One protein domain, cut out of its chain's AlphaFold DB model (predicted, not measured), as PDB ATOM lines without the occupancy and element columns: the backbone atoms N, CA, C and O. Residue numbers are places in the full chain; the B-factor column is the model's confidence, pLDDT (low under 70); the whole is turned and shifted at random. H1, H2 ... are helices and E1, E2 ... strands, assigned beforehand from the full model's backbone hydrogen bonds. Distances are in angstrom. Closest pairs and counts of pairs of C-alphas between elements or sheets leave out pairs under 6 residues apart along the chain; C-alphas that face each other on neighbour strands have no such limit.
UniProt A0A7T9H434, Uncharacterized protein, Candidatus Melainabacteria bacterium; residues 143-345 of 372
ATOM      1  N   LYS A 143      99.700  72.000  68.989       86.81
ATOM      2  CA  LYS A 143      98.546  71.395  69.675       86.81
ATOM      3  C   LYS A 143      97.540  72.436  70.162       86.81
ATOM      4  O   LYS A 143      96.390  72.054  70.380       86.81
ATOM      5  N   GLY A 144      97.941  73.692  70.355       86.94
ATOM      6  CA  GLY A 144      97.073  74.770  70.816       86.94
ATOM      7  C   GLY A 144      96.189  75.401  69.744       86.94
ATOM      8  O   GLY A 144      95.255  76.121  70.093       86.94
ATOM      9  N   ILE A 145      96.431  75.109  68.464       90.50
ATOM     10  CA  ILE A 145      95.602  75.570  67.347       90.50
ATOM     11  C   ILE A 145      94.969  74.384  66.639       90.50
ATOM     12  O   ILE A 145      95.582  73.343  66.425       90.50
ATOM     13  N   GLU A 146      93.725  74.570  66.226       91.06
ATOM     14  CA  GLU A 146      93.097  73.735  65.216       91.06
ATOM     15  C   GLU A 146      92.670  74.616  64.053       91.06
ATOM     16  O   GLU A 146      91.979  75.617  64.234       91.06
ATOM     17  N   GLN A 147      93.080  74.245  62.851       89.50
ATOM     18  CA  GLN A 147      92.647  74.932  61.652       89.50
ATOM     19  C   GLN A 147      91.215  74.528  61.309       89.50
ATOM     20  O   GLN A 147      90.880  73.345  61.271       89.50
ATOM     21  N   LEU A 148      90.375  75.523  61.048       90.06
ATOM     22  CA  LEU A 148      88.964  75.334  60.755       90.06
ATOM     23  C   LEU A 148      88.663  75.706  59.304       90.06
ATOM     24  O   LEU A 148      89.299  76.581  58.712       90.06
ATOM     25  N   ALA A 149      87.634  75.078  58.742       87.81
ATOM     26  CA  ALA A 149      87.077  75.536  57.478       87.81
ATOM     27  C   ALA A 149      86.386  76.894  57.675       87.81
ATOM     28  O   ALA A 149      85.788  77.160  58.716       87.81
ATOM     29  N   TYR A 150      86.380  77.734  56.642       85.31
ATOM     30  CA  TYR A 150      85.692  79.030  56.674       85.31
ATOM     31  C   TYR A 150      84.224  78.954  57.091       85.31
ATOM     32  O   TYR A 150      83.726  79.834  57.787       85.31
ATOM     33  N   THR A 151      83.539  77.889  56.681       87.31
ATOM     34  CA  THR A 151      82.134  77.630  57.005       87.31
ATOM     35  C   THR A 151      81.901  77.328  58.485       87.31
ATOM     36  O   THR A 151      80.765  77.403  58.944       87.31
ATOM     37  N   GLN A 152      82.955  76.998  59.238       88.44
ATOM     38  CA  GLN A 152      82.902  76.713  60.674       88.44
ATOM     39  C   GLN A 152      83.093  77.969  61.536       88.44
ATOM     40  O   GLN A 152      82.898  77.905  62.761       88.44
ATOM     41  N   PHE A 153      83.471  79.099  60.925       90.56
ATOM     42  CA  PHE A 153      83.461  80.391  61.596       90.56
ATOM     43  C   PHE A 153      82.011  80.889  61.724       90.56
ATOM     44  O   PHE A 153      81.270  80.853  60.734       90.56
ATOM     45  N   PRO A 154      81.576  81.330  62.917       89.44
ATOM     46  CA  PRO A 154      80.247  81.902  63.096       89.44
ATOM     47  C   PRO A 154      80.018  83.085  62.151       89.44
ATOM     48  O   PRO A 154      80.935  83.843  61.854       89.44
ATOM     49  N   LYS A 155      78.794  83.238  61.638       83.62
ATOM     50  CA  LYS A 155      78.486  84.342  60.722       83.62
ATOM     51  C   LYS A 155      78.470  85.664  61.492       83.62
ATOM     52  O   LYS A 155      77.697  85.801  62.435       83.62
ATOM     53  N   ASP A 156      79.252  86.631  61.018       68.50
ATOM     54  CA  ASP A 156      79.325  88.001  61.536       68.50
ATOM     55  C   ASP A 156      78.073  88.805  61.146       68.50
ATOM     56  O   ASP A 156      78.120  89.724  60.324       68.50
ATOM     57  N   SER A 157      76.902  88.454  61.670       59.81
ATOM     58  CA  SER A 157      75.716  89.270  61.439       59.81
ATOM     59  C   SER A 157      75.718  90.449  62.406       59.81
ATOM     60  O   SER A 157      75.095  90.396  63.456       59.81
ATOM     61  N   LYS A 158      76.390  91.553  62.035       59.78
ATOM     62  CA  LYS A 158      76.422  92.825  62.801       59.78
ATOM     63  C   LYS A 158      75.037  93.329  63.256       59.78
ATOM     64  O   LYS A 158      74.962  94.167  64.144       59.78
ATOM     65  N   LYS A 159      73.959  92.853  62.624       52.41
ATOM     66  CA  LYS A 159      72.562  93.232  62.882       52.41
ATOM     67  C   LYS A 159      71.740  92.192  63.650       52.41
ATOM     68  O   LYS A 159      70.609  92.485  63.994       52.41
ATOM     69  N   ASP A 160      72.287  91.011  63.912       56.34
ATOM     70  CA  ASP A 160      71.525  89.848  64.360       56.34
ATOM     71  C   ASP A 160      72.340  89.092  65.423       56.34
ATOM     72  O   ASP A 160      73.434  88.624  65.104       56.34
ATOM     73  N   LYS A 161      71.763  88.923  66.629       54.91
ATOM     74  CA  LYS A 161      71.688  87.645  67.392       54.91
ATOM     75  C   LYS A 161      72.058  87.577  68.870       54.91
ATOM     76  O   LYS A 161      71.847  86.517  69.438       54.91
ATOM     77  N   ASP A 162      72.439  88.651  69.542       57.41
ATOM     78  CA  ASP A 162      72.386  88.641  71.010       57.41
ATOM     79  C   ASP A 162      71.991  90.034  71.510       57.41
ATOM     80  O   ASP A 162      72.738  91.002  71.370       57.41
ATOM     81  N   GLU A 163      70.786  90.143  72.082       67.00
ATOM     82  CA  GLU A 163      70.336  91.345  72.810       67.00
ATOM     83  C   GLU A 163      71.161  91.560  74.087       67.00
ATOM     84  O   GLU A 163      71.176  92.640  74.678       67.00
ATOM     85  N   HIS A 164      71.854  90.511  74.522       82.38
ATOM     86  CA  HIS A 164      72.571  90.478  75.774       82.38
ATOM     87  C   HIS A 164      74.003  90.995  75.613       82.38
ATOM     88  O   HIS A 164      74.727  90.546  74.721       82.38
ATOM     89  N   PRO A 165      74.433  91.930  76.474       85.12
ATOM     90  CA  PRO A 165      75.740  92.545  76.350       85.12
ATOM     91  C   PRO A 165      76.864  91.588  76.754       85.12
ATOM     92  O   PRO A 165      76.738  90.818  77.707       85.12
ATOM     93  N   ILE A 166      77.999  91.704  76.066       91.62
ATOM     94  CA  ILE A 166      79.275  91.136  76.507       91.62
ATOM     95  C   ILE A 166      80.013  92.116  77.420       91.62
ATOM     96  O   ILE A 166      79.901  93.342  77.283       91.62
ATOM     97  N   TYR A 167      80.798  91.572  78.345       92.19
ATOM     98  CA  TYR A 167      81.550  92.359  79.313       92.19
ATOM     99  C   TYR A 167      82.945  92.661  78.781       92.19
ATOM    100  O   TYR A 167      83.613  91.786  78.231       92.19
ATOM    101  N   VAL A 168      83.365  93.913  78.948       92.75
ATOM    102  CA  VAL A 168      84.662  94.420  78.496       92.75
ATOM    103  C   VAL A 168      85.289  95.160  79.652       92.75
ATOM    104  O   VAL A 168      84.711  96.128  80.144       92.75
ATOM    105  N   PHE A 169      86.462  94.706  80.059       90.69
ATOM    106  CA  PHE A 169      87.245  95.311  81.120       90.69
ATOM    107  C   PHE A 169      88.526  95.853  80.486       90.69
ATOM    108  O   PHE A 169      89.448  95.075  80.218       90.69
ATOM    109  N   PRO A 170      88.574  97.152  80.145       88.12
ATOM    110  CA  PRO A 170      89.815  97.772  79.718       88.12
ATOM    111  C   PRO A 170      90.783  97.857  80.892       88.12
ATOM    112  O   PRO A 170      90.372  97.970  82.047       88.12
ATOM    113  N   LYS A 171      92.075  97.829  80.584       80.50
ATOM    114  CA  LYS A 171      93.123  98.038  81.578       80.50
ATOM    115  C   LYS A 171      93.016  99.460  82.176       80.50
ATOM    116  O   LYS A 171      93.150 100.423  81.425       80.50
ATOM    117  N   PRO A 172      92.783  99.622  83.492       66.12
ATOM    118  CA  PRO A 172      92.401 100.912  84.089       66.12
ATOM    119  C   PRO A 172      93.460 102.011  83.991       66.12
ATOM    120  O   PRO A 172      93.137 103.167  83.721       66.12
ATOM    121  N   GLU A 173      94.729 101.653  84.183       67.50
ATOM    122  CA  GLU A 173      95.856 102.594  84.106       67.50
ATOM    123  C   GLU A 173      96.217 102.969  82.661       67.50
ATOM    124  O   GLU A 173      96.937 103.940  82.417       67.50
ATOM    125  N   ASP A 174      95.707 102.211  81.691       66.38
ATOM    126  CA  ASP A 174      96.101 102.308  80.300       66.38
ATOM    127  C   ASP A 174      95.008 102.976  79.458       66.38
ATOM    128  O   ASP A 174      94.091 102.347  78.926       66.38
ATOM    129  N   LYS A 175      95.144 104.293  79.274       71.06
ATOM    130  CA  LYS A 175      94.290 105.071  78.358       71.06
ATOM    131  C   LYS A 175      94.516 104.726  76.877       71.06
ATOM    132  O   LYS A 175      93.932 105.379  76.015       71.06
ATOM    133  N   THR A 176      95.364 103.746  76.552       80.69
ATOM    134  CA  THR A 176      95.569 103.298  75.166       80.69
ATOM    135  C   THR A 176      94.477 102.352  74.669       80.69
ATOM    136  O   THR A 176      94.391 102.132  73.457       80.69
ATOM    137  N   ALA A 177      93.629 101.822  75.566       87.56
ATOM    138  CA  ALA A 177      92.485 100.993  75.201       87.56
ATOM    139  C   ALA A 177      91.465 101.807  74.392       87.56
ATOM    140  O   ALA A 177      90.710 102.615  74.929       87.56
ATOM    141  N   GLN A 178      91.440 101.576  73.081       92.00
ATOM    142  CA  GLN A 178      90.503 102.197  72.154       92.00
ATOM    143  C   GLN A 178      89.610 101.120  71.557       92.00
ATOM    144  O   GLN A 178      90.048 100.295  70.750       92.00
ATOM    145  N   TYR A 179      88.343 101.146  71.953       93.38
ATOM    146  CA  TYR A 179      87.313 100.297  71.381       93.38
ATOM    147  C   TYR A 179      85.987 101.041  71.267       93.38
ATOM    148  O   TYR A 179      85.684 101.939  72.050       93.38
ATOM    149  N   GLU A 180      85.187 100.635  70.292       93.44
ATOM    150  CA  GLU A 180      83.841 101.131  70.061       93.44
ATOM    151  C   GLU A 180      82.864  99.960  70.140       93.44
ATOM    152  O   GLU A 180      83.054  98.915  69.515       93.44
ATOM    153  N   ARG A 181      81.803 100.108  70.933       92.12
ATOM    154  CA  ARG A 181      80.760  99.086  71.024       92.12
ATOM    155  C   ARG A 181      79.754  99.303  69.894       92.12
ATOM    156  O   ARG A 181      78.917 100.193  69.982       92.12
ATOM    157  N   VAL A 182      79.834  98.470  68.857       91.31
ATOM    158  CA  VAL A 182      78.949  98.526  67.678       91.31
ATOM    159  C   VAL A 182      77.572  97.932  67.994       91.31
ATOM    160  O   VAL A 182      76.556  98.415  67.503       91.31
ATOM    161  N   SER A 183      77.526  96.883  68.818       89.56
ATOM    162  CA  SER A 183      76.290  96.280  69.332       89.56
ATOM    163  C   SER A 183      76.542  95.638  70.708       89.56
ATOM    164  O   SER A 183      77.701  95.538  71.119       89.56
ATOM    165  N   PRO A 184      75.510  95.186  71.449       89.44
ATOM    166  CA  PRO A 184      75.700  94.531  72.748       89.44
ATOM    167  C   PRO A 184      76.704  93.371  72.711       89.44
ATOM    168  O   PRO A 184      77.489  93.223  73.644       89.44
ATOM    169  N   ALA A 185      76.733  92.614  71.612       90.38
ATOM    170  CA  ALA A 185      77.611  91.467  71.409       90.38
ATOM    171  C   ALA A 185      78.784  91.728  70.446       90.38
ATOM    172  O   ALA A 185      79.530  90.801  70.141       90.38
ATOM    173  N   PHE A 186      78.962  92.957  69.946       92.12
ATOM    174  CA  PHE A 186      79.977  93.277  68.937       92.12
ATOM    175  C   PHE A 186      80.788  94.515  69.314       92.12
ATOM    176  O   PHE A 186      80.242  95.598  69.539       92.12
ATOM    177  N   ILE A 187      82.111  94.376  69.303       93.75
ATOM    178  CA  ILE A 187      83.054  95.455  69.600       93.75
ATOM    179  C   ILE A 187      84.026  95.618  68.437       93.75
ATOM    180  O   ILE A 187      84.545  94.633  67.920       93.75
ATOM    181  N   ASP A 188      84.294  96.860  68.056       95.19
ATOM    182  CA  ASP A 188      85.419  97.227  67.202       95.19
ATOM    183  C   ASP A 188      86.600  97.656  68.082       95.19
ATOM    184  O   ASP A 188      86.530  98.668  68.776       95.19
ATOM    185  N   PHE A 189      87.665  96.859  68.110       96.12
ATOM    186  CA  PHE A 189      88.837  97.036  68.965       96.12
ATOM    187  C   PHE A 189      90.055  97.470  68.142       96.12
ATOM    188  O   PHE A 189      90.523  96.745  67.259       96.12
ATOM    189  N   LYS A 190      90.581  98.662  68.448       94.25
ATOM    190  CA  LYS A 190      91.618  99.336  67.652       94.25
ATOM    191  C   LYS A 190      93.002  99.267  68.289       94.25
ATOM    192  O   LYS A 190      93.969  99.006  67.579       94.25
ATOM    193  N   SER A 191      93.112  99.491  69.599       94.44
ATOM    194  CA  SER A 191      94.400  99.496  70.311       94.44
ATOM    195  C   SER A 191      94.253  99.259  71.813       94.44
ATOM    196  O   SER A 191      93.166  99.427  72.360       94.44
ATOM    197  N   GLY A 192      95.364  98.931  72.476       92.75
ATOM    198  CA  GLY A 192      95.479  98.790  73.931       92.75
ATOM    199  C   GLY A 192      95.287  97.354  74.406       92.75
ATOM    200  O   GLY A 192      95.555  96.419  73.654       92.75
ATOM    201  N   GLU A 193      94.833  97.170  75.647       92.50
ATOM    202  CA  GLU A 193      94.635  95.858  76.277       92.50
ATOM    203  C   GLU A 193      93.252  95.786  76.949       92.50
ATOM    204  O   GLU A 193      92.883  96.666  77.734       92.50
ATOM    205  N   ILE A 194      92.477  94.745  76.628       94.38
ATOM    206  CA  ILE A 194      91.129  94.511  77.164       94.38
ATOM    207  C   ILE A 194      90.930  93.036  77.534       94.38
ATOM    208  O   ILE A 194      91.428  92.135  76.859       94.38
ATOM    209  N   LEU A 195      90.132  92.780  78.568       94.25
ATOM    210  CA  LEU A 195      89.555  91.467  78.855       94.25
ATOM    211  C   LEU A 195      88.108  91.456  78.387       94.25
ATOM    212  O   LEU A 195      87.312  92.309  78.781       94.25
ATOM    213  N   VAL A 196      87.763  90.463  77.579       94.94
ATOM    214  CA  VAL A 196      86.398  90.234  77.111       94.94
ATOM    215  C   VAL A 196      85.865  88.966  77.763       94.94
ATOM    216  O   VAL A 196      86.486  87.909  77.663       94.94
ATOM    217  N   SER A 197      84.712  89.068  78.422       93.38
ATOM    218  CA  SER A 197      83.995  87.927  78.997       93.38
ATOM    219  C   SER A 197      82.593  87.848  78.402       93.38
ATOM    220  O   SER A 197      81.808  88.799  78.468       93.38
ATOM    221  N   VAL A 198      82.272  86.698  77.811       92.94
ATOM    222  CA  VAL A 198      80.939  86.407  77.274       92.94
ATOM    223  C   VAL A 198      80.226  85.520  78.278       92.94
ATOM    224  O   VAL A 198      80.675  84.414  78.568       92.94
ATOM    225  N   ARG A 199      79.103  85.980  78.831       88.94
ATOM    226  CA  ARG A 199      78.357  85.244  79.860       88.94
ATOM    227  C   ARG A 199      76.903  85.089  79.464       88.94
ATOM    228  O   ARG A 199      76.308  85.997  78.892       88.94
ATOM    229  N   LYS A 200      76.316  83.950  79.845       88.31
ATOM    230  CA  LYS A 200      74.878  83.728  79.682       88.31
ATOM    231  C   LYS A 200      74.094  84.868  80.350       88.31
ATOM    232  O   LYS A 200      74.462  85.264  81.459       88.31
ATOM    233  N   PRO A 201      73.017  85.356  79.720       87.88
ATOM    234  CA  PRO A 201      72.334  84.769  78.559       87.88
ATOM    235  C   PRO A 201      72.957  85.035  77.173       87.88
ATOM    236  O   PRO A 201      72.503  84.409  76.222       87.88
ATOM    237  N   ALA A 202      74.013  85.851  77.044       89.12
ATOM    238  CA  ALA A 202      74.710  86.014  75.762       89.12
ATOM    239  C   ALA A 202      75.313  84.682  75.294       89.12
ATOM    240  O   ALA A 202      75.943  83.958  76.079       89.12
ATOM    241  N   THR A 203      75.109  84.353  74.019       90.31
ATOM    242  CA  THR A 203      75.585  83.104  73.415       90.31
ATOM    243  C   THR A 203      76.938  83.270  72.734       90.31
ATOM    244  O   THR A 203      77.739  82.328  72.722       90.31
ATOM    245  N   MET A 204      77.205  84.464  72.203       91.12
ATOM    246  CA  MET A 204      78.417  84.777  71.465       91.12
ATOM    247  C   MET A 204      78.795  86.256  71.584       91.12
ATOM    248  O   MET A 204      77.942  87.130  71.673       91.12
ATOM    249  N   GLY A 205      80.094  86.531  71.556       93.31
ATOM    250  CA  GLY A 205      80.670  87.859  71.414       93.31
ATOM    251  C   GLY A 205      81.604  87.912  70.215       93.31
ATOM    252  O   GLY A 205      82.321  86.952  69.938       93.31
ATOM    253  N   PHE A 206      81.616  89.041  69.520       94.69
ATOM    254  CA  PHE A 206      82.492  89.301  68.387       94.69
ATOM    255  C   PHE A 206      83.379  90.503  68.680       94.69
ATOM    256  O   PHE A 206      82.901  91.564  69.087       94.69
ATOM    257  N   VAL A 207      84.674  90.344  68.432       96.12
ATOM    258  CA  VAL A 207      85.642  91.435  68.497       96.12
ATOM    259  C   VAL A 207      86.283  91.591  67.130       96.12
ATOM    260  O   VAL A 207      87.019  90.718  66.668       96.12
ATOM    261  N   GLN A 208      85.977  92.698  66.466       95.62
ATOM    262  CA  GLN A 208      86.636  93.099  65.236       95.62
ATOM    263  C   GLN A 208      87.948  93.792  65.574       95.62
ATOM    264  O   GLN A 208      87.997  94.640  66.454       95.62
ATOM    265  N   THR A 209      89.003  93.443  64.852       95.69
ATOM    266  CA  THR A 209      90.295  94.121  64.917       95.69
ATOM    267  C   THR A 209      90.801  94.397  63.499       95.69
ATOM    268  O   THR A 209      90.321  93.772  62.544       95.69
ATOM    269  N   PRO A 210      91.809  95.270  63.336       92.56
ATOM    270  CA  PRO A 210      92.514  95.435  62.066       92.56
ATOM    271  C   PRO A 210      93.108  94.143  61.477       92.56
ATOM    272  O   PRO A 210      93.222  94.032  60.261       92.56
ATOM    273  N   LEU A 211      93.485  93.167  62.314       93.38
ATOM    274  CA  LEU A 211      94.164  91.933  61.885       93.38
ATOM    275  C   LEU A 211      93.229  90.722  61.766       93.38
ATOM    276  O   LEU A 211      93.654  89.649  61.334       93.38
ATOM    277  N   GLY A 212      91.953  90.873  62.120       92.81
ATOM    278  CA  GLY A 212      90.972  89.799  62.037       92.81
ATOM    279  C   GLY A 212      89.780  89.979  62.967       92.81
ATOM    280  O   GLY A 212      89.671  90.958  63.704       92.81
ATOM    281  N   THR A 213      88.890  88.999  62.942       94.62
ATOM    282  CA  THR A 213      87.676  88.941  63.756       94.62
ATOM    283  C   THR A 213      87.773  87.756  64.710       94.62
ATOM    284  O   THR A 213      88.056  86.632  64.291       94.62
ATOM    285  N   ILE A 214      87.533  87.995  65.997       96.31
ATOM    286  CA  ILE A 214      87.502  86.959  67.032       96.31
ATOM    287  C   ILE A 214      86.051  86.708  67.432       96.31
ATOM    288  O   ILE A 214      85.344  87.640  67.803       96.31
ATOM    289  N   ALA A 215      85.623  85.451  67.379       95.38
ATOM    290  CA  ALA A 215      84.346  84.989  67.902       95.38
ATOM    291  C   ALA A 215      84.579  84.224  69.212       95.38
ATOM    292  O   ALA A 215      85.371  83.279  69.262       95.38
ATOM    293  N   ILE A 216      83.881  84.640  70.263       95.38
ATOM    294  CA  ILE A 216      84.009  84.140  71.632       95.38
ATOM    295  C   ILE A 216      82.652  83.569  72.038       95.38
ATOM    296  O   ILE A 216      81.651  84.276  72.011       95.38
ATOM    297  N   SER A 217      82.593  82.288  72.382       93.25
ATOM    298  CA  SER A 217      81.332  81.646  72.777       93.25
ATOM    299  C   SER A 217      81.001  81.912  74.251       93.25
ATOM    300  O   SER A 217      81.827  82.403  75.016       93.25
ATOM    301  N   ALA A 218      79.773  81.598  74.663       90.19
ATOM    302  CA  ALA A 218      79.323  81.790  76.037       90.19
ATOM    303  C   ALA A 218      80.171  81.054  77.086       90.19
ATOM    304  O   ALA A 218      80.468  79.870  76.952       90.19
ATOM    305  N   ASN A 219      80.370  81.725  78.221       88.75
ATOM    306  CA  ASN A 219      81.196  81.310  79.360       88.75
ATOM    307  C   ASN A 219      82.681  81.205  79.026       88.75
ATOM    308  O   ASN A 219      83.350  80.307  79.524       88.75
ATOM    309  N   SER A 220      83.169  82.116  78.190       91.88
ATOM    310  CA  SER A 220      84.577  82.181  77.833       91.88
ATOM    311  C   SER A 220      85.140  83.571  78.074       91.88
ATOM    312  O   SER A 220      84.459  84.591  77.907       91.88
ATOM    313  N   GLU A 221      86.415  83.582  78.442       92.44
ATOM    314  CA  GLU A 221      87.216  84.762  78.713       92.44
ATOM    315  C   GLU A 221      88.405  84.816  77.761       92.44
ATOM    316  O   GLU A 221      89.090  83.816  77.534       92.44
ATOM    317  N   VAL A 222      88.673  86.002  77.223       95.31
ATOM    318  CA  VAL A 222      89.815  86.246  76.343       95.31
ATOM    319  C   VAL A 222      90.464  87.566  76.718       95.31
ATOM    320  O   VAL A 222      89.778  88.584  76.810       95.31
ATOM    321  N   ILE A 223      91.786  87.564  76.888       94.94
ATOM    322  CA  ILE A 223      92.562  88.808  76.917       94.94
ATOM    323  C   ILE A 223      93.015  89.116  75.494       94.94
ATOM    324  O   ILE A 223      93.575  88.260  74.803       94.94
ATOM    325  N   LEU A 224      92.757  90.348  75.069       96.19
ATOM    326  CA  LEU A 224      93.155  90.886  73.780       96.19
ATOM    327  C   LEU A 224      94.088  92.070  74.001       96.19
ATOM    328  O   LEU A 224      93.763  92.990  74.746       96.19
ATOM    329  N   SER A 225      95.224  92.067  73.312       94.50
ATOM    330  CA  SER A 225      96.159  93.192  73.298       94.50
ATOM    331  C   SER A 225      96.494  93.550  71.859       94.50
ATOM    332  O   SER A 225      97.000  92.704  71.129       94.50
ATOM    333  N   MET A 226      96.260  94.795  71.459       94.12
ATOM    334  CA  MET A 226      96.648  95.336  70.159       94.12
ATOM    335  C   MET A 226      97.631  96.484  70.376       94.12
ATOM    336  O   MET A 226      97.237  97.618  70.652       94.12
ATOM    337  N   LEU A 227      98.923  96.182  70.262       91.31
ATOM    338  CA  LEU A 227     100.011  97.122  70.524       91.31
ATOM    339  C   LEU A 227     101.026  97.052  69.385       91.31
ATOM    340  O   LEU A 227     101.406  95.965  68.962       91.31
ATOM    341  N   ASN A 228     101.477  98.209  68.894       90.00
ATOM    342  CA  ASN A 228     102.497  98.312  67.839       90.00
ATOM    343  C   ASN A 228     102.190  97.472  66.579       90.00
ATOM    344  O   ASN A 228     103.091  96.892  65.983       90.00
ATOM    345  N   GLY A 229     100.914  97.364  66.189       90.62
ATOM    346  CA  GLY A 229     100.501  96.555  65.033       90.62
ATOM    347  C   GLY A 229     100.568  95.036  65.252       90.62
ATOM    348  O   GLY A 229     100.498  94.279  64.282       90.62
ATOM    349  N   VAL A 230     100.694  94.594  66.508       95.00
ATOM    350  CA  VAL A 230     100.677  93.188  66.921       95.00
ATOM    351  C   VAL A 230      99.447  92.926  67.783       95.00
ATOM    352  O   VAL A 230      99.261  93.539  68.836       95.00
ATOM    353  N   LEU A 231      98.628  91.975  67.342       96.06
ATOM    354  CA  LEU A 231      97.481  91.451  68.069       96.06
ATOM    355  C   LEU A 231      97.887  90.198  68.845       96.06
ATOM    356  O   LEU A 231      98.369  89.227  68.264       96.06
ATOM    357  N   ARG A 232      97.636  90.195  70.149       96.06
ATOM    358  CA  ARG A 232      97.746  89.028  71.024       96.06
ATOM    359  C   ARG A 232      96.371  88.613  71.489       96.06
ATOM    360  O   ARG A 232      95.572  89.455  71.895       96.06
ATOM    361  N   ILE A 233      96.129  87.314  71.442       96.56
ATOM    362  CA  ILE A 233      94.869  86.692  71.820       96.56
ATOM    363  C   ILE A 233      95.211  85.577  72.792       96.56
ATOM    364  O   ILE A 233      95.844  84.594  72.412       96.56
ATOM    365  N   ILE A 234      94.799  85.731  74.045       95.31
ATOM    366  CA  ILE A 234      95.044  84.751  75.098       95.31
ATOM    367  C   ILE A 234      93.713  84.107  75.461       95.31
ATOM    368  O   ILE A 234      92.810  84.788  75.947       95.31
ATOM    369  N   ASN A 235      93.596  82.796  75.241       94.75
ATOM    370  CA  ASN A 235      92.389  82.066  75.603       94.75
ATOM    371  C   ASN A 235      92.431  81.637  77.079       94.75
ATOM    372  O   ASN A 235      93.226  80.773  77.462       94.75
ATOM    373  N   LEU A 236      91.545  82.229  77.885       91.31
ATOM    374  CA  LEU A 236      91.392  81.958  79.314       91.31
ATOM    375  C   LEU A 236      90.168  81.094  79.643       91.31
ATOM    376  O   LEU A 236      89.845  80.898  80.812       91.31
ATOM    377  N   ASP A 237      89.501  80.567  78.622       85.38
ATOM    378  CA  ASP A 237      88.364  79.674  78.779       85.38
ATOM    379  C   ASP A 237      88.752  78.371  79.493       85.38
ATOM    380  O   ASP A 237      89.802  77.788  79.236       85.38
ATOM    381  N   GLY A 238      87.878  77.891  80.374       67.69
ATOM    382  CA  GLY A 238      88.075  76.660  81.132       67.69
ATOM    383  C   GLY A 238      87.812  75.380  80.344       67.69
ATOM    384  O   GLY A 238      88.331  74.331  80.728       67.69
ATOM    385  N   MET A 239      87.005  75.421  79.274       67.88
ATOM    386  CA  MET A 239      86.589  74.206  78.567       67.88
ATOM    387  C   MET A 239      86.313  74.418  77.075       67.88
ATOM    388  O   MET A 239      85.348  75.067  76.696       67.88
ATOM    389  N   GLY A 240      87.036  73.684  76.225       68.50
ATOM    390  CA  GLY A 240      86.632  73.447  74.837       68.50
ATOM    391  C   GLY A 240      87.346  74.314  73.800       68.50
ATOM    392  O   GLY A 240      88.547  74.553  73.883       68.50
ATOM    393  N   ARG A 241      86.611  74.676  72.745       80.00
ATOM    394  CA  ARG A 241      87.091  75.346  71.521       80.00
ATOM    395  C   ARG A 241      86.243  76.588  71.240       80.00
ATOM    396  O   ARG A 241      85.716  76.783  70.145       80.00
ATOM    397  N   ASN A 242      86.045  77.386  72.285       89.19
ATOM    398  CA  ASN A 242      85.060  78.465  72.291       89.19
ATOM    399  C   ASN A 242      85.581  79.776  71.704       89.19
ATOM    400  O   ASN A 242      84.781  80.672  71.437       89.19
ATOM    401  N   VAL A 243      86.893  79.870  71.472       95.06
ATOM    402  CA  VAL A 243      87.548  81.024  70.856       95.06
ATOM    403  C   VAL A 243      87.969  80.656  69.442       95.06
ATOM    404  O   VAL A 243      88.861  79.828  69.229       95.06
ATOM    405  N   LYS A 244      87.306  81.277  68.468       95.38
ATOM    406  CA  LYS A 244      87.579  81.118  67.040       95.38
ATOM    407  C   LYS A 244      88.063  82.438  66.476       95.38
ATOM    408  O   LYS A 244      87.529  83.492  66.799       95.38
ATOM    409  N   ILE A 245      89.064  82.382  65.616       95.19
ATOM    410  CA  ILE A 245      89.759  83.555  65.103       95.19
ATOM    411  C   ILE A 245      89.777  83.432  63.591       95.19
ATOM    412  O   ILE A 245      90.266  82.446  63.044       95.19
ATOM    413  N   LYS A 246      89.223  84.436  62.921       93.81
ATOM    414  CA  LYS A 246      89.278  84.600  61.476       93.81
ATOM    415  C   LYS A 246      90.252  85.727  61.178       93.81
ATOM    416  O   LYS A 246      89.983  86.876  61.512       93.81
ATOM    417  N   LEU A 247      91.387  85.399  60.577       93.00
ATOM    418  CA  LEU A 247      92.401  86.387  60.225       93.00
ATOM    419  C   LEU A 247      91.921  87.233  59.039       93.00
ATOM    420  O   LEU A 247      91.219  86.736  58.153       93.00
ATOM    421  N   ALA A 248      92.282  88.514  59.043       85.88
ATOM    422  CA  ALA A 248      92.035  89.404  57.917       85.88
ATOM    423  C   ALA A 248      92.853  88.970  56.688       85.88
ATOM    424  O   ALA A 248      93.832  88.226  56.790       85.88
ATOM    425  N   GLU A 249      92.453  89.435  55.506       74.12
ATOM    426  CA  GLU A 249      93.266  89.274  54.298       74.12
ATOM    427  C   GLU A 249      94.586  90.053  54.452       74.12
ATOM    428  O   GLU A 249      94.615  91.112  55.075       74.12
ATOM    429  N   GLY A 250      95.697  89.516  53.936       74.94
ATOM    430  CA  GLY A 250      97.023  90.109  54.136       74.94
ATOM    431  C   GLY A 250      98.157  89.080  54.063       74.94
ATOM    432  O   GLY A 250      98.028  88.100  53.331       74.94
ATOM    433  N   PRO A 251      99.260  89.236  54.827       72.31
ATOM    434  CA  PRO A 251     100.443  88.359  54.750       72.31
ATOM    435  C   PRO A 251     100.186  86.913  55.218       72.31
ATOM    436  O   PRO A 251     101.077  86.065  55.173       72.31
ATOM    437  N   PHE A 252      98.959  86.631  55.651       74.25
ATOM    438  CA  PHE A 252      98.456  85.337  56.098       74.25
ATOM    439  C   PHE A 252      97.950  84.462  54.932       74.25
ATOM    440  O   PHE A 252      97.167  83.537  55.149       74.25
ATOM    441  N   GLU A 253      98.350  84.764  53.689       55.97
ATOM    442  CA  GLU A 253      97.996  83.983  52.496       55.97
ATOM    443  C   GLU A 253      98.360  82.494  52.661       55.97
ATOM    444  O   GLU A 253      99.526  82.137  52.856       55.97
ATOM    445  N   GLY A 254      97.344  81.625  52.577       63.16
ATOM    446  CA  GLY A 254      97.448  80.173  52.752       63.16
ATOM    447  C   GLY A 254      96.182  79.555  53.360       63.16
ATOM    448  O   GLY A 254      95.108  80.158  53.322       63.16
ATOM    449  N   ASP A 255      96.307  78.352  53.929       53.66
ATOM    450  CA  ASP A 255      95.161  77.575  54.421       53.66
ATOM    451  C   ASP A 255      94.651  78.031  55.813       53.66
ATOM    452  O   ASP A 255      93.480  77.833  56.149       53.66
ATOM    453  N   THR A 256      95.472  78.685  56.640       63.44
ATOM    454  CA  THR A 256      95.163  79.009  58.051       63.44
ATOM    455  C   THR A 256      94.452  80.347  58.239       63.44
ATOM    456  O   THR A 256      94.875  81.208  59.005       63.44
ATOM    457  N   LYS A 257      93.327  80.529  57.548       83.25
ATOM    458  CA  LYS A 257      92.558  81.784  57.617       83.25
ATOM    459  C   LYS A 257      91.525  81.785  58.749       83.25
ATOM    460  O   LYS A 257      91.129  82.850  59.217       83.25
ATOM    461  N   VAL A 258      91.129  80.604  59.225       90.31
ATOM    462  CA  VAL A 258      90.289  80.436  60.415       90.31
ATOM    463  C   VAL A 258      90.913  79.393  61.331       90.31
ATOM    464  O   VAL A 258      91.245  78.291  60.894       90.31
ATOM    465  N   VAL A 259      91.061  79.733  62.607       92.44
ATOM    466  CA  VAL A 259      91.639  78.854  63.624       92.44
ATOM    467  C   VAL A 259      90.798  78.851  64.896       92.44
ATOM    468  O   VAL A 259      90.204  79.861  65.265       92.44
ATOM    469  N   SER A 260      90.753  77.716  65.584       94.25
ATOM    470  CA  SER A 260      90.322  77.626  66.975       94.25
ATOM    471  C   SER A 260      91.544  77.675  67.876       94.25
ATOM    472  O   SER A 260      92.493  76.923  67.658       94.25
ATOM    473  N   LEU A 261      91.491  78.502  68.916       94.69
ATOM    474  CA  LEU A 261      92.535  78.583  69.935       94.69
ATOM    475  C   LEU A 261      92.121  77.773  71.165       94.69
ATOM    476  O   LEU A 261      91.014  77.947  71.679       94.69
ATOM    477  N   LYS A 262      92.990  76.886  71.646       93.50
ATOM    478  CA  LYS A 262      92.737  76.108  72.864       93.50
ATOM    479  C   LYS A 262      92.987  76.925  74.140       93.50
ATOM    480  O   LYS A 262      93.815  77.835  74.119       93.50
ATOM    481  N   PRO A 263      92.320  76.571  75.252       92.19
ATOM    482  CA  PRO A 263      92.627  77.075  76.587       92.19
ATOM    483  C   PRO A 263      94.114  77.025  76.932       92.19
ATOM    484  O   PRO A 263      94.769  76.014  76.673       92.19
ATOM    485  N   GLY A 264      94.634  78.095  77.538       91.56
ATOM    486  CA  GLY A 264      96.034  78.164  77.973       91.56
ATOM    487  C   GLY A 264      97.041  78.427  76.858       91.56
ATOM    488  O   GLY A 264      98.244  78.353  77.093       91.56
ATOM    489  N   PHE A 265      96.573  78.734  75.649       94.12
ATOM    490  CA  PHE A 265      97.432  79.141  74.544       94.12
ATOM    491  C   PHE A 265      97.243  80.616  74.208       94.12
ATOM    492  O   PHE A 265      96.160  81.192  74.348       94.12
ATOM    493  N   GLU A 266      98.331  81.206  73.730       94.88
ATOM    494  CA  GLU A 266      98.382  82.542  73.157       94.88
ATOM    495  C   GLU A 266      98.604  82.430  71.649       94.88
ATOM    496  O   GLU A 266      99.502  81.716  71.193       94.88
ATOM    497  N   LEU A 267      97.807  83.178  70.888       95.50
ATOM    498  CA  LEU A 267      98.049  83.453  69.480       95.50
ATOM    499  C   LEU A 267      98.532  84.893  69.312       95.50
ATOM    500  O   LEU A 267      97.867  85.830  69.751       95.50
ATOM    501  N   VAL A 268      99.658  85.062  68.627       95.56
ATOM    502  CA  VAL A 268     100.237  86.361  68.276       95.56
ATOM    503  C   VAL A 268     100.171  86.533  66.766       95.56
ATOM    504  O   VAL A 268     100.616  85.664  66.018       95.56
ATOM    505  N   VAL A 269      99.627  87.657  66.319       95.06
ATOM    506  CA  VAL A 269      99.404  87.983  64.910       95.06
ATOM    507  C   VAL A 269      99.988  89.363  64.637       95.06
ATOM    508  O   VAL A 269      99.658  90.319  65.332       95.06
ATOM    509  N   GLY A 270     100.849  89.478  63.630       93.56
ATOM    510  CA  GLY A 270     101.459  90.740  63.218       93.56
ATOM    511  C   GLY A 270     101.100  91.096  61.782       93.56
ATOM    512  O   GLY A 270     101.163  90.244  60.891       93.56
ATOM    513  N   GLY A 271     100.757  92.365  61.540       89.12
ATOM    514  CA  GLY A 271     100.676  92.889  60.170       89.12
ATOM    515  C   GLY A 271     102.042  92.855  59.474       89.12
ATOM    516  O   GLY A 271     102.148  92.531  58.293       89.12
ATOM    517  N   GLU A 272     103.105  93.088  60.241       91.25
ATOM    518  CA  GLU A 272     104.493  92.876  59.835       91.25
ATOM    519  C   GLU A 272     105.044  91.560  60.406       91.25
ATOM    520  O   GLU A 272     104.379  90.867  61.180       91.25
ATOM    521  N   LYS A 273     106.259  91.179  59.996       92.38
ATOM    522  CA  LYS A 273     106.911  89.979  60.531       92.38
ATOM    523  C   LYS A 273     107.189  90.162  62.018       92.38
ATOM    524  O   LYS A 273     107.801  91.149  62.418       92.38
ATOM    525  N   LEU A 274     106.802  89.169  62.808       93.44
ATOM    526  CA  LEU A 274     106.996  89.167  64.248       93.44
ATOM    527  C   LEU A 274     108.486  89.152  64.578       93.44
ATOM    528  O   LEU A 274     109.256  88.302  64.120       93.44
ATOM    529  N   THR A 275     108.888  90.091  65.423       92.88
ATOM    530  CA  THR A 275     110.230  90.145  65.982       92.88
ATOM    531  C   THR A 275     110.325  89.266  67.227       92.88
ATOM    532  O   THR A 275     109.336  88.829  67.817       92.88
ATOM    533  N   ARG A 276     111.551  89.045  67.714       89.38
ATOM    534  CA  ARG A 276     111.773  88.319  68.973       89.38
ATOM    535  C   ARG A 276     111.079  88.979  70.171       89.38
ATOM    536  O   ARG A 276     110.683  88.266  71.090       89.38
ATOM    537  N   ARG A 277     110.930  90.309  70.161       88.88
ATOM    538  CA  ARG A 277     110.235  91.063  71.219       88.88
ATOM    539  C   ARG A 277     108.726  90.824  71.177       88.88
ATOM    540  O   ARG A 277     108.098  90.764  72.227       88.88
ATOM    541  N   ASP A 278     108.178  90.595  69.988       90.44
ATOM    542  CA  ASP A 278     106.761  90.266  69.808       90.44
ATOM    543  C   ASP A 278     106.469  88.816  70.205       90.44
ATOM    544  O   ASP A 278     105.397  88.495  70.701       90.44
ATOM    545  N   ILE A 279     107.430  87.912  70.068       88.69
ATOM    546  CA  ILE A 279     107.235  86.517  70.486       88.69
ATOM    547  C   ILE A 279     107.448  86.362  71.999       88.69
ATOM    548  O   ILE A 279     106.781  85.558  72.643       88.69
ATOM    549  N   ARG A 280     108.381  87.124  72.580       87.69
ATOM    550  CA  ARG A 280     108.725  87.076  74.009       87.69
ATOM    551  C   ARG A 280     108.662  88.475  74.618       87.69
ATOM    552  O   ARG A 280     109.717  89.083  74.841       87.69
ATOM    553  N   PRO A 281     107.450  89.006  74.846       88.00
ATOM    554  CA  PRO A 281     107.300  90.288  75.516       88.00
ATOM    555  C   PRO A 281     107.790  90.191  76.968       88.00
ATOM    556  O   PRO A 281     107.755  89.130  77.591       88.00
ATOM    557  N   ARG A 282     108.262  91.317  77.507       85.56
ATOM    558  CA  ARG A 282     108.688  91.450  78.911       85.56
ATOM    559  C   ARG A 282     107.514  91.870  79.796       85.56
ATOM    560  O   ARG A 282     107.571  92.880  80.482       85.56
ATOM    561  N   ASP A 283     106.422  91.126  79.707       84.50
ATOM    562  CA  ASP A 283     105.168  91.406  80.418       84.50
ATOM    563  C   ASP A 283     105.023  90.601  81.718       84.50
ATOM    564  O   ASP A 283     103.980  90.642  82.360       84.50
ATOM    565  N   GLY A 284     106.059  89.851  82.112       85.00
ATOM    566  CA  GLY A 284     106.019  89.017  83.311       85.00
ATOM    567  C   GLY A 284     105.134  87.772  83.183       85.00
ATOM    568  O   GLY A 284     104.967  87.059  84.172       85.00
ATOM    569  N   LEU A 285     104.604  87.468  81.990       89.94
ATOM    570  CA  LEU A 285     103.812  86.264  81.755       89.94
ATOM    571  C   LEU A 285     104.702  85.101  81.313       89.94
ATOM    572  O   LEU A 285     105.546  85.221  80.417       89.94
ATOM    573  N   ALA A 286     104.500  83.949  81.949       90.06
ATOM    574  CA  ALA A 286     105.323  82.776  81.728       90.06
ATOM    575  C   ALA A 286     104.872  82.021  80.475       90.06
ATOM    576  O   ALA A 286     103.715  81.611  80.369       90.06
ATOM    577  N   ARG A 287     105.802  81.788  79.547       90.44
ATOM    578  CA  ARG A 287     105.527  81.132  78.261       90.44
ATOM    579  C   ARG A 287     106.484  79.987  77.980       90.44
ATOM    580  O   ARG A 287     107.646  80.020  78.405       90.44
ATOM    581  N   ARG A 288     106.008  79.008  77.213       89.50
ATOM    582  CA  ARG A 288     106.805  77.897  76.680       89.50
ATOM    583  C   ARG A 288     106.276  77.428  75.326       89.50
ATOM    584  O   ARG A 288     105.234  77.886  74.873       89.50
ATOM    585  N   HIS A 289     107.022  76.518  74.695       87.75
ATOM    586  CA  HIS A 289     106.684  75.887  73.412       87.75
ATOM    587  C   HIS A 289     106.224  76.900  72.357       87.75
ATOM    588  O   HIS A 289     105.040  77.036  72.083       87.75
ATOM    589  N   PHE A 290     107.179  77.630  71.785       87.75
ATOM    590  CA  PHE A 290     106.906  78.637  70.763       87.75
ATOM    591  C   PHE A 290     107.021  78.040  69.367       87.75
ATOM    592  O   PHE A 290     108.029  77.401  69.072       87.75
ATOM    593  N   GLN A 291     106.059  78.342  68.500       90.56
ATOM    594  CA  GLN A 291     106.125  78.005  67.083       90.56
ATOM    595  C   GLN A 291     105.749  79.215  66.229       90.56
ATOM    596  O   GLN A 291     104.722  79.852  66.453       90.56
ATOM    597  N   LEU A 292     106.589  79.515  65.236       90.75
ATOM    598  CA  LEU A 292     106.320  80.526  64.216       90.75
ATOM    599  C   LEU A 292     105.649  79.886  63.002       90.75
ATOM    600  O   LEU A 292     106.001  78.788  62.572       90.75
ATOM    601  N   MET A 293     104.697  80.605  62.426       88.56
ATOM    602  CA  MET A 293     103.881  80.191  61.292       88.56
ATOM    603  C   MET A 293     103.720  81.362  60.314       88.56
ATOM    604  O   MET A 293     104.193  82.472  60.568       88.56
ATOM    605  N   ALA A 294     103.074  81.112  59.170       86.88
ATOM    606  CA  ALA A 294     102.735  82.137  58.175       86.88
ATOM    607  C   ALA A 294     103.925  83.059  57.830       86.88
ATOM    608  O   ALA A 294     103.841  84.279  57.937       86.88
ATOM    609  N   LYS A 295     105.083  82.465  57.492       87.00
ATOM    610  CA  LYS A 295     106.332  83.184  57.150       87.00
ATOM    611  C   LYS A 295     106.808  84.182  58.228       87.00
ATOM    612  O   LYS A 295     107.514  85.141  57.914       87.00
ATOM    613  N   GLY A 296     106.448  83.933  59.488       89.00
ATOM    614  CA  GLY A 296     106.823  84.748  60.641       89.00
ATOM    615  C   GLY A 296     105.796  85.810  61.036       89.00
ATOM    616  O   GLY A 296     106.104  86.617  61.898       89.00
ATOM    617  N   HIS A 297     104.603  85.834  60.440       91.56
ATOM    618  CA  HIS A 297     103.534  86.775  60.812       91.56
ATOM    619  C   HIS A 297     102.609  86.251  61.916       91.56
ATOM    620  O   HIS A 297     101.817  87.008  62.474       91.56
ATOM    621  N   LEU A 298     102.698  84.958  62.228       92.62
ATOM    622  CA  LEU A 298     101.889  84.316  63.252       92.62
ATOM    623  C   LEU A 298     102.790  83.518  64.188       92.62
ATOM    624  O   LEU A 298     103.714  82.843  63.734       92.62
ATOM    625  N   ALA A 299     102.526  83.586  65.485       93.00
ATOM    626  CA  ALA A 299     103.184  82.753  66.476       93.00
ATOM    627  C   ALA A 299     102.160  82.170  67.444       93.00
ATOM    628  O   ALA A 299     101.172  82.820  67.783       93.00
ATOM    629  N   ILE A 300     102.426  80.955  67.904       94.12
ATOM    630  CA  ILE A 300     101.686  80.322  68.988       94.12
ATOM    631  C   ILE A 300     102.633  79.938  70.116       94.12
ATOM    632  O   ILE A 300     103.759  79.494  69.874       94.12
ATOM    633  N   SER A 301     102.155  80.099  71.344       93.62
ATOM    634  CA  SER A 301     102.824  79.611  72.543       93.62
ATOM    635  C   SER A 301     101.842  79.125  73.591       93.62
ATOM    636  O   SER A 301     100.709  79.599  73.666       93.62
ATOM    637  N   GLU A 302     102.301  78.204  74.430       92.44
ATOM    638  CA  GLU A 302     101.596  77.848  75.656       92.44
ATOM    639  C   GLU A 302     101.925  78.866  76.753       92.44
ATOM    640  O   GLU A 302     103.081  79.275  76.926       92.44
ATOM    641  N   LEU A 303     100.902  79.259  77.502       91.12
ATOM    642  CA  LEU A 303     100.946  80.312  78.502       91.12
ATOM    643  C   LEU A 303     100.560  79.752  79.874       91.12
ATOM    644  O   LEU A 303      99.596  78.998  80.011       91.12
ATOM    645  N   SER A 304     101.294  80.143  80.914       91.12
ATOM    646  CA  SER A 304     100.939  79.786  82.286       91.12
ATOM    647  C   SER A 304      99.821  80.692  82.772       91.12
ATOM    648  O   SER A 304     100.033  81.867  83.068       91.12
ATOM    649  N   VAL A 305      98.626  80.135  82.911       90.31
ATOM    650  CA  VAL A 305      97.457  80.890  83.374       90.31
ATOM    651  C   VAL A 305      97.616  81.321  84.832       90.31
ATOM    652  O   VAL A 305      97.173  82.405  85.200       90.31
ATOM    653  N   ALA A 306      98.343  80.539  85.636       88.62
ATOM    654  CA  ALA A 306      98.743  80.949  86.980       88.62
ATOM    655  C   ALA A 306      99.559  82.254  86.953       88.62
ATOM    656  O   ALA A 306      99.241  83.185  87.687       88.62
ATOM    657  N   SER A 307     100.521  82.379  86.029       89.69
ATOM    658  CA  SER A 307     101.311  83.611  85.901       89.69
ATOM    659  C   SER A 307     100.481  84.823  85.468       89.69
ATOM    660  O   SER A 307     100.791  85.943  85.850       89.69
ATOM    661  N   ILE A 308      99.394  84.619  84.719       89.69
ATOM    662  CA  ILE A 308      98.465  85.699  84.354       89.69
ATOM    663  C   ILE A 308      97.689  86.145  85.583       89.69
ATOM    664  O   ILE A 308      97.576  87.341  85.835       89.69
ATOM    665  N   LEU A 309      97.179  85.193  86.368       88.69
ATOM    666  CA  LEU A 309      96.492  85.503  87.616       88.69
ATOM    667  C   LEU A 309      97.411  86.268  88.568       88.69
ATOM    668  O   LEU A 309      96.929  87.159  89.252       88.69
ATOM    669  N   GLU A 310      98.698  85.948  88.633       86.44
ATOM    670  CA  GLU A 310      99.652  86.600  89.538       86.44
ATOM    671  C   GLU A 310     100.150  87.958  89.027       86.44
ATOM    672  O   GLU A 310     100.171  88.916  89.797       86.44
ATOM    673  N   SER A 311     100.508  88.049  87.744       82.31
ATOM    674  CA  SER A 311     101.293  89.164  87.194       82.31
ATOM    675  C   SER A 311     100.511  90.107  86.276       82.31
ATOM    676  O   SER A 311     101.047  91.135  85.870       82.31
ATOM    677  N   SER A 312      99.269  89.788  85.895       81.56
ATOM    678  CA  SER A 312      98.491  90.667  85.015       81.56
ATOM    679  C   SER A 312      97.925  91.856  85.787       81.56
ATOM    680  O   SER A 312      97.034  91.694  86.623       81.56
ATOM    681  N   ASN A 313      98.372  93.065  85.436       78.56
ATOM    682  CA  ASN A 313      97.811  94.311  85.978       78.56
ATOM    683  C   ASN A 313      96.306  94.424  85.703       78.56
ATOM    684  O   ASN A 313      95.556  94.865  86.566       78.56
ATOM    685  N   LEU A 314      95.849  93.957  84.533       80.94
ATOM    686  CA  LEU A 314      94.426  93.952  84.189       80.94
ATOM    687  C   LEU A 314      93.616  93.139  85.213       80.94
ATOM    688  O   LEU A 314      92.534  93.549  85.630       80.94
ATOM    689  N   LEU A 315      94.144  91.989  85.639       83.19
ATOM    690  CA  LEU A 315      93.484  91.147  86.634       83.19
ATOM    691  C   LEU A 315      93.702  91.625  88.068       83.19
ATOM    692  O   LEU A 315      92.862  91.333  88.916       83.19
ATOM    693  N   ALA A 316      94.793  92.334  88.361       79.88
ATOM    694  CA  ALA A 316      95.041  92.901  89.683       79.88
ATOM    695  C   ALA A 316      93.906  93.849  90.094       79.88
ATOM    696  O   ALA A 316      93.360  93.710  91.189       79.88
ATOM    697  N   ASP A 317      93.471  94.714  89.182       73.38
ATOM    698  CA  ASP A 317      92.356  95.625  89.439       73.38
ATOM    699  C   ASP A 317      91.036  94.870  89.569       73.38
ATOM    700  O   ASP A 317      90.274  95.113  90.503       73.38
ATOM    701  N   LEU A 318      90.808  93.866  88.716       77.31
ATOM    702  CA  LEU A 318      89.622  93.010  88.800       77.31
ATOM    703  C   LEU A 318      89.559  92.223  90.125       77.31
ATOM    704  O   LEU A 318      88.473  91.939  90.630       77.31
ATOM    705  N   LYS A 319      90.717  91.891  90.715       79.62
ATOM    706  CA  LYS A 319      90.822  91.303  92.059       79.62
ATOM    707  C   LYS A 319      90.545  92.318  93.167       79.62
ATOM    708  O   LYS A 319      89.971  91.954  94.189       79.62
ATOM    709  N   GLN A 320      90.957  93.569  93.003       74.44
ATOM    710  CA  GLN A 320      90.686  94.619  93.987       74.44
ATOM    711  C   GLN A 320      89.218  95.068  93.938       74.44
ATOM    712  O   GLN A 320      88.618  95.338  94.976       74.44
ATOM    713  N   SER A 321      88.595  95.039  92.758       63.97
ATOM    714  CA  SER A 321      87.189  95.378  92.526       63.97
ATOM    715  C   SER A 321      86.214  94.212  92.768       63.97
ATOM    716  O   SER A 321      85.104  94.215  92.235       63.97
ATOM    717  N   ILE A 322      86.588  93.208  93.577       61.38
ATOM    718  CA  ILE A 322      85.826  91.967  93.869       61.38
ATOM    719  C   ILE A 322      84.451  92.194  94.554       61.38
ATOM    720  O   ILE A 322      83.770  91.257  94.978       61.38
ATOM    721  N   THR A 323      83.959  93.427  94.624       61.19
ATOM    722  CA  THR A 323      82.624  93.743  95.144       61.19
ATOM    723  C   THR A 323      81.508  93.082  94.323       61.19
ATOM    724  O   THR A 323      80.493  92.666  94.889       61.19
ATOM    725  N   GLY A 324      81.696  92.893  93.013       72.12
ATOM    726  CA  GLY A 324      80.701  92.271  92.140       72.12
ATOM    727  C   GLY A 324      80.736  90.734  92.123       72.12
ATOM    728  O   GLY A 324      81.732  90.070  92.425       72.12
ATOM    729  N   SER A 325      79.586  90.121  91.830       79.88
ATOM    730  CA  SER A 325      79.458  88.662  91.691       79.88
ATOM    731  C   SER A 325      80.055  88.137  90.380       79.88
ATOM    732  O   SER A 325      80.329  86.943  90.265       79.88
ATOM    733  N   GLN A 326      80.233  89.007  89.384       80.31
ATOM    734  CA  GLN A 326      80.696  88.637  88.049       80.31
ATOM    735  C   GLN A 326      82.219  88.501  88.007       80.31
ATOM    736  O   GLN A 326      82.730  87.476  87.566       80.31
ATOM    737  N   GLU A 327      82.936  89.473  88.560       84.31
ATOM    738  CA  GLU A 327      84.394  89.513  88.680       84.31
ATOM    739  C   GLU A 327      84.892  88.304  89.473       84.31
ATOM    740  O   GLU A 327      85.769  87.568  89.024       84.31
ATOM    741  N   ARG A 328      84.244  88.013  90.611       85.31
ATOM    742  CA  ARG A 328      84.518  86.809  91.411       85.31
ATOM    743  C   ARG A 328      84.375  85.524  90.611       85.31
ATOM    744  O   ARG A 328      85.175  84.604  90.773       85.31
ATOM    745  N   ARG A 329      83.360  85.450  89.750       85.31
ATOM    746  CA  ARG A 329      83.132  84.280  88.904       85.31
ATOM    747  C   ARG A 329      84.204  84.154  87.824       85.31
ATOM    748  O   ARG A 329      84.695  83.051  87.619       85.31
ATOM    749  N   ILE A 330      84.603  85.263  87.204       87.62
ATOM    750  CA  ILE A 330      85.692  85.309  86.220       87.62
ATOM    751  C   ILE A 330      87.002  84.812  86.848       87.62
ATOM    752  O   ILE A 330      87.594  83.858  86.346       87.62
ATOM    753  N   ILE A 331      87.414  85.373  87.991       88.50
ATOM    754  CA  ILE A 331      88.614  84.921  88.720       88.50
ATOM    755  C   ILE A 331      88.501  83.443  89.117       88.50
ATOM    756  O   ILE A 331      89.465  82.688  88.982       88.50
ATOM    757  N   GLY A 332      87.327  83.016  89.589       88.25
ATOM    758  CA  GLY A 332      87.078  81.633  89.982       88.25
ATOM    759  C   GLY A 332      87.218  80.645  88.823       88.25
ATOM    760  O   GLY A 332      87.832  79.591  88.989       88.25
ATOM    761  N   ASP A 333      86.692  80.981  87.647       87.44
ATOM    762  CA  ASP A 333      86.783  80.135  86.454       87.44
ATOM    763  C   ASP A 333      88.229  80.064  85.934       87.44
ATOM    764  O   ASP A 333      88.735  78.965  85.698       87.44
ATOM    765  N   MET A 334      88.947  81.193  85.894       88.81
ATOM    766  CA  MET A 334      90.375  81.215  85.544       88.81
ATOM    767  C   MET A 334      91.233  80.408  86.526       88.81
ATOM    768  O   MET A 334      92.151  79.705  86.110       88.81
ATOM    769  N   SER A 335      90.927  80.454  87.826       89.38
ATOM    770  CA  SER A 335      91.666  79.703  88.855       89.38
ATOM    771  C   SER A 335      91.470  78.190  88.716       89.38
ATOM    772  O   SER A 335      92.423  77.412  88.824       89.38
ATOM    773  N   LYS A 336      90.238  77.751  88.423       88.88
ATOM    774  CA  LYS A 336      89.950  76.341  88.111       88.88
ATOM    775  C   LYS A 336      90.695  75.906  86.859       88.88
ATOM    776  O   LYS A 336      91.298  74.837  86.847       88.88
ATOM    777  N   MET A 337      90.686  76.746  85.832       86.94
ATOM    778  CA  MET A 337      91.369  76.460  84.581       86.94
ATOM    779  C   MET A 337      92.887  76.354  84.775       86.94
ATOM    780  O   MET A 337      93.478  75.365  84.348       86.94
ATOM    781  N   ALA A 338      93.505  77.280  85.515       87.00
ATOM    782  CA  ALA A 338      94.919  77.199  85.874       87.00
ATOM    783  C   ALA A 338      95.248  75.880  86.592       87.00
ATOM    784  O   ALA A 338      96.249  75.239  86.284       87.00
ATOM    785  N   SER A 339      94.371  75.437  87.497       86.06
ATOM    786  CA  SER A 339      94.530  74.164  88.211       86.06
ATOM    787  C   SER A 339      94.484  72.962  87.262       86.06
ATOM    788  O   SER A 339      95.339  72.081  87.343       86.06
ATOM    789  N   VAL A 340      93.525  72.938  86.329       86.94
ATOM    790  CA  VAL A 340      93.391  71.869  85.324       86.94
ATOM    791  C   VAL A 340      94.597  71.838  84.386       86.94
ATOM    792  O   VAL A 340      95.161  70.770  84.161       86.94
ATOM    793  N   LEU A 341      95.038  72.988  83.871       85.12
ATOM    794  CA  LEU A 341      96.194  73.051  82.975       85.12
ATOM    795  C   LEU A 341      97.495  72.664  83.676       85.12
ATOM    796  O   LEU A 341      98.292  71.923  83.105       85.12
ATOM    797  N   ASN A 342      97.689  73.097  84.923       85.81
ATOM    798  CA  ASN A 342      98.842  72.689  85.724       85.81
ATOM    799  C   ASN A 342      98.848  71.176  85.968       85.81
ATOM    800  O   ASN A 342      99.912  70.560  85.934       85.81
ATOM    801  N   TYR A 343      97.677  70.571  86.175       85.88
ATOM    802  CA  TYR A 343      97.548  69.121  86.304       85.88
ATOM    803  C   TYR A 343      97.844  68.390  84.984       85.88
ATOM    804  O   TYR A 343      98.578  67.406  84.982       85.88
ATOM    805  N   MET A 344      97.305  68.868  83.856       83.56
ATOM    806  CA  MET A 344      97.442  68.204  82.553       83.56
ATOM    807  C   MET A 344      98.831  68.359  81.932       83.56
ATOM    808  O   MET A 344      99.356  67.410  81.352       83.56
ATOM    809  N   ASN A 345      99.414  69.555  82.027       81.75
ATOM    810  CA  ASN A 345     100.619  69.916  81.283       81.75
ATOM    811  C   ASN A 345     101.834  70.172  82.197       81.75
ATOM    812  O   ASN A 345     102.922  70.473  81.695       81.75
TER     813      ASN A 345
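This is residues 143 to 345 of the 372 residues of an uncharacterized protein of Candidatus Melainabacteria bacterium (UniProt A0A7T9H434). One long, twisted sheet folds back on itself at E4 into two layers, partly face to face: E3, the first part of E4, E5, E6, E9, E10 and E1 in one, and E2, the rest of E4, E7, E8, E11, E13 and E12 in the other. The helices lie outside the second layer, with H2, H3 and the long H4 clustered at one end. The printed part has 203 residues, with eleven strands E1 to E11, then H1, E12, E13, H2, H3 and H4 along the chain. The branched sheet is antiparallel but for E4 and E5, and the class is mixed, helices and strands. The whole is compact and rounded, with a radius of gyration of the C-alphas of 15.7 A and spans of 46 by 39 by 35 A.

E1, residues 145 to 147, begins at C-alpha (95.602, 75.570, 67.347). E2 is residues 167 to 170, E3 178 to 183, and E4 186 to 198, which bends by 153 degrees at Ser 191, C-alpha (94.400, 99.496, 70.311). E5 is 204 to 209, E6 212 to 217, E7 220 to 227 with 22.7 A, E8 230 to 235, E9 243 to 247, E10 258 to 261 and E11 265 to 270. H1 is 276 to 279, E12 286 to 293 with 20.6 A, E13 298 to 303, H2 305 to 311 and H3 313 to 320. H4, 325 to 345, is 30.1 A long and ends at C-alpha (100.619, 69.916, 81.283).

E2 and E3 lie on one side of E4, E5 and E7 on the other side. E4 is parallel to E5, with N 189 and O 208 at 2.8 A, and antiparallel to E7, with N 194 and O 224 at 2.9 A. E5 and E6 are a hairpin, with N 207 and O 214 at 2.9 A, as are E7 and E8, with N 232 and O 225 at 2.8 A. The closest C-alphas of edge strand E1 and of E13 are those of Ile 145 and Ile 300, 7.9 A apart. H1 only grazes the sheet with residues 278 to 279, and H4 with 326 to 345. H2 and H3 are on the same face, H2 over none of the strands; they touch only at the corner, with the C-alphas of Leu 309 and Leu 315 6.5 A apart. H4 touches H2 at a steep tilt of 57 degrees, opposite ways, with the C-alphas of Val 305 and Ala 338 5.1 A apart. With residues 327 to 331 alone H4 touches H3, the closest C-alphas being those of Leu 318 and Glu 327, 6.3 A apart. Every O i to N i+4 pair is within hydrogen-bond range in H2 and H4, 3 of 4 in H3, and H1 is too short for one.

The C-alphas of Gly 254 and Thr 323, the two farthest apart, are 46.9 A apart. The printed part has no cut, and the link from E1 to E2, 19 residues, is long. Mean pLDDT of the printed part is 86.5; residues 156 to 163, 172 to 174, 238 to 240, 253 to 256 and 321 to 323 are under 70.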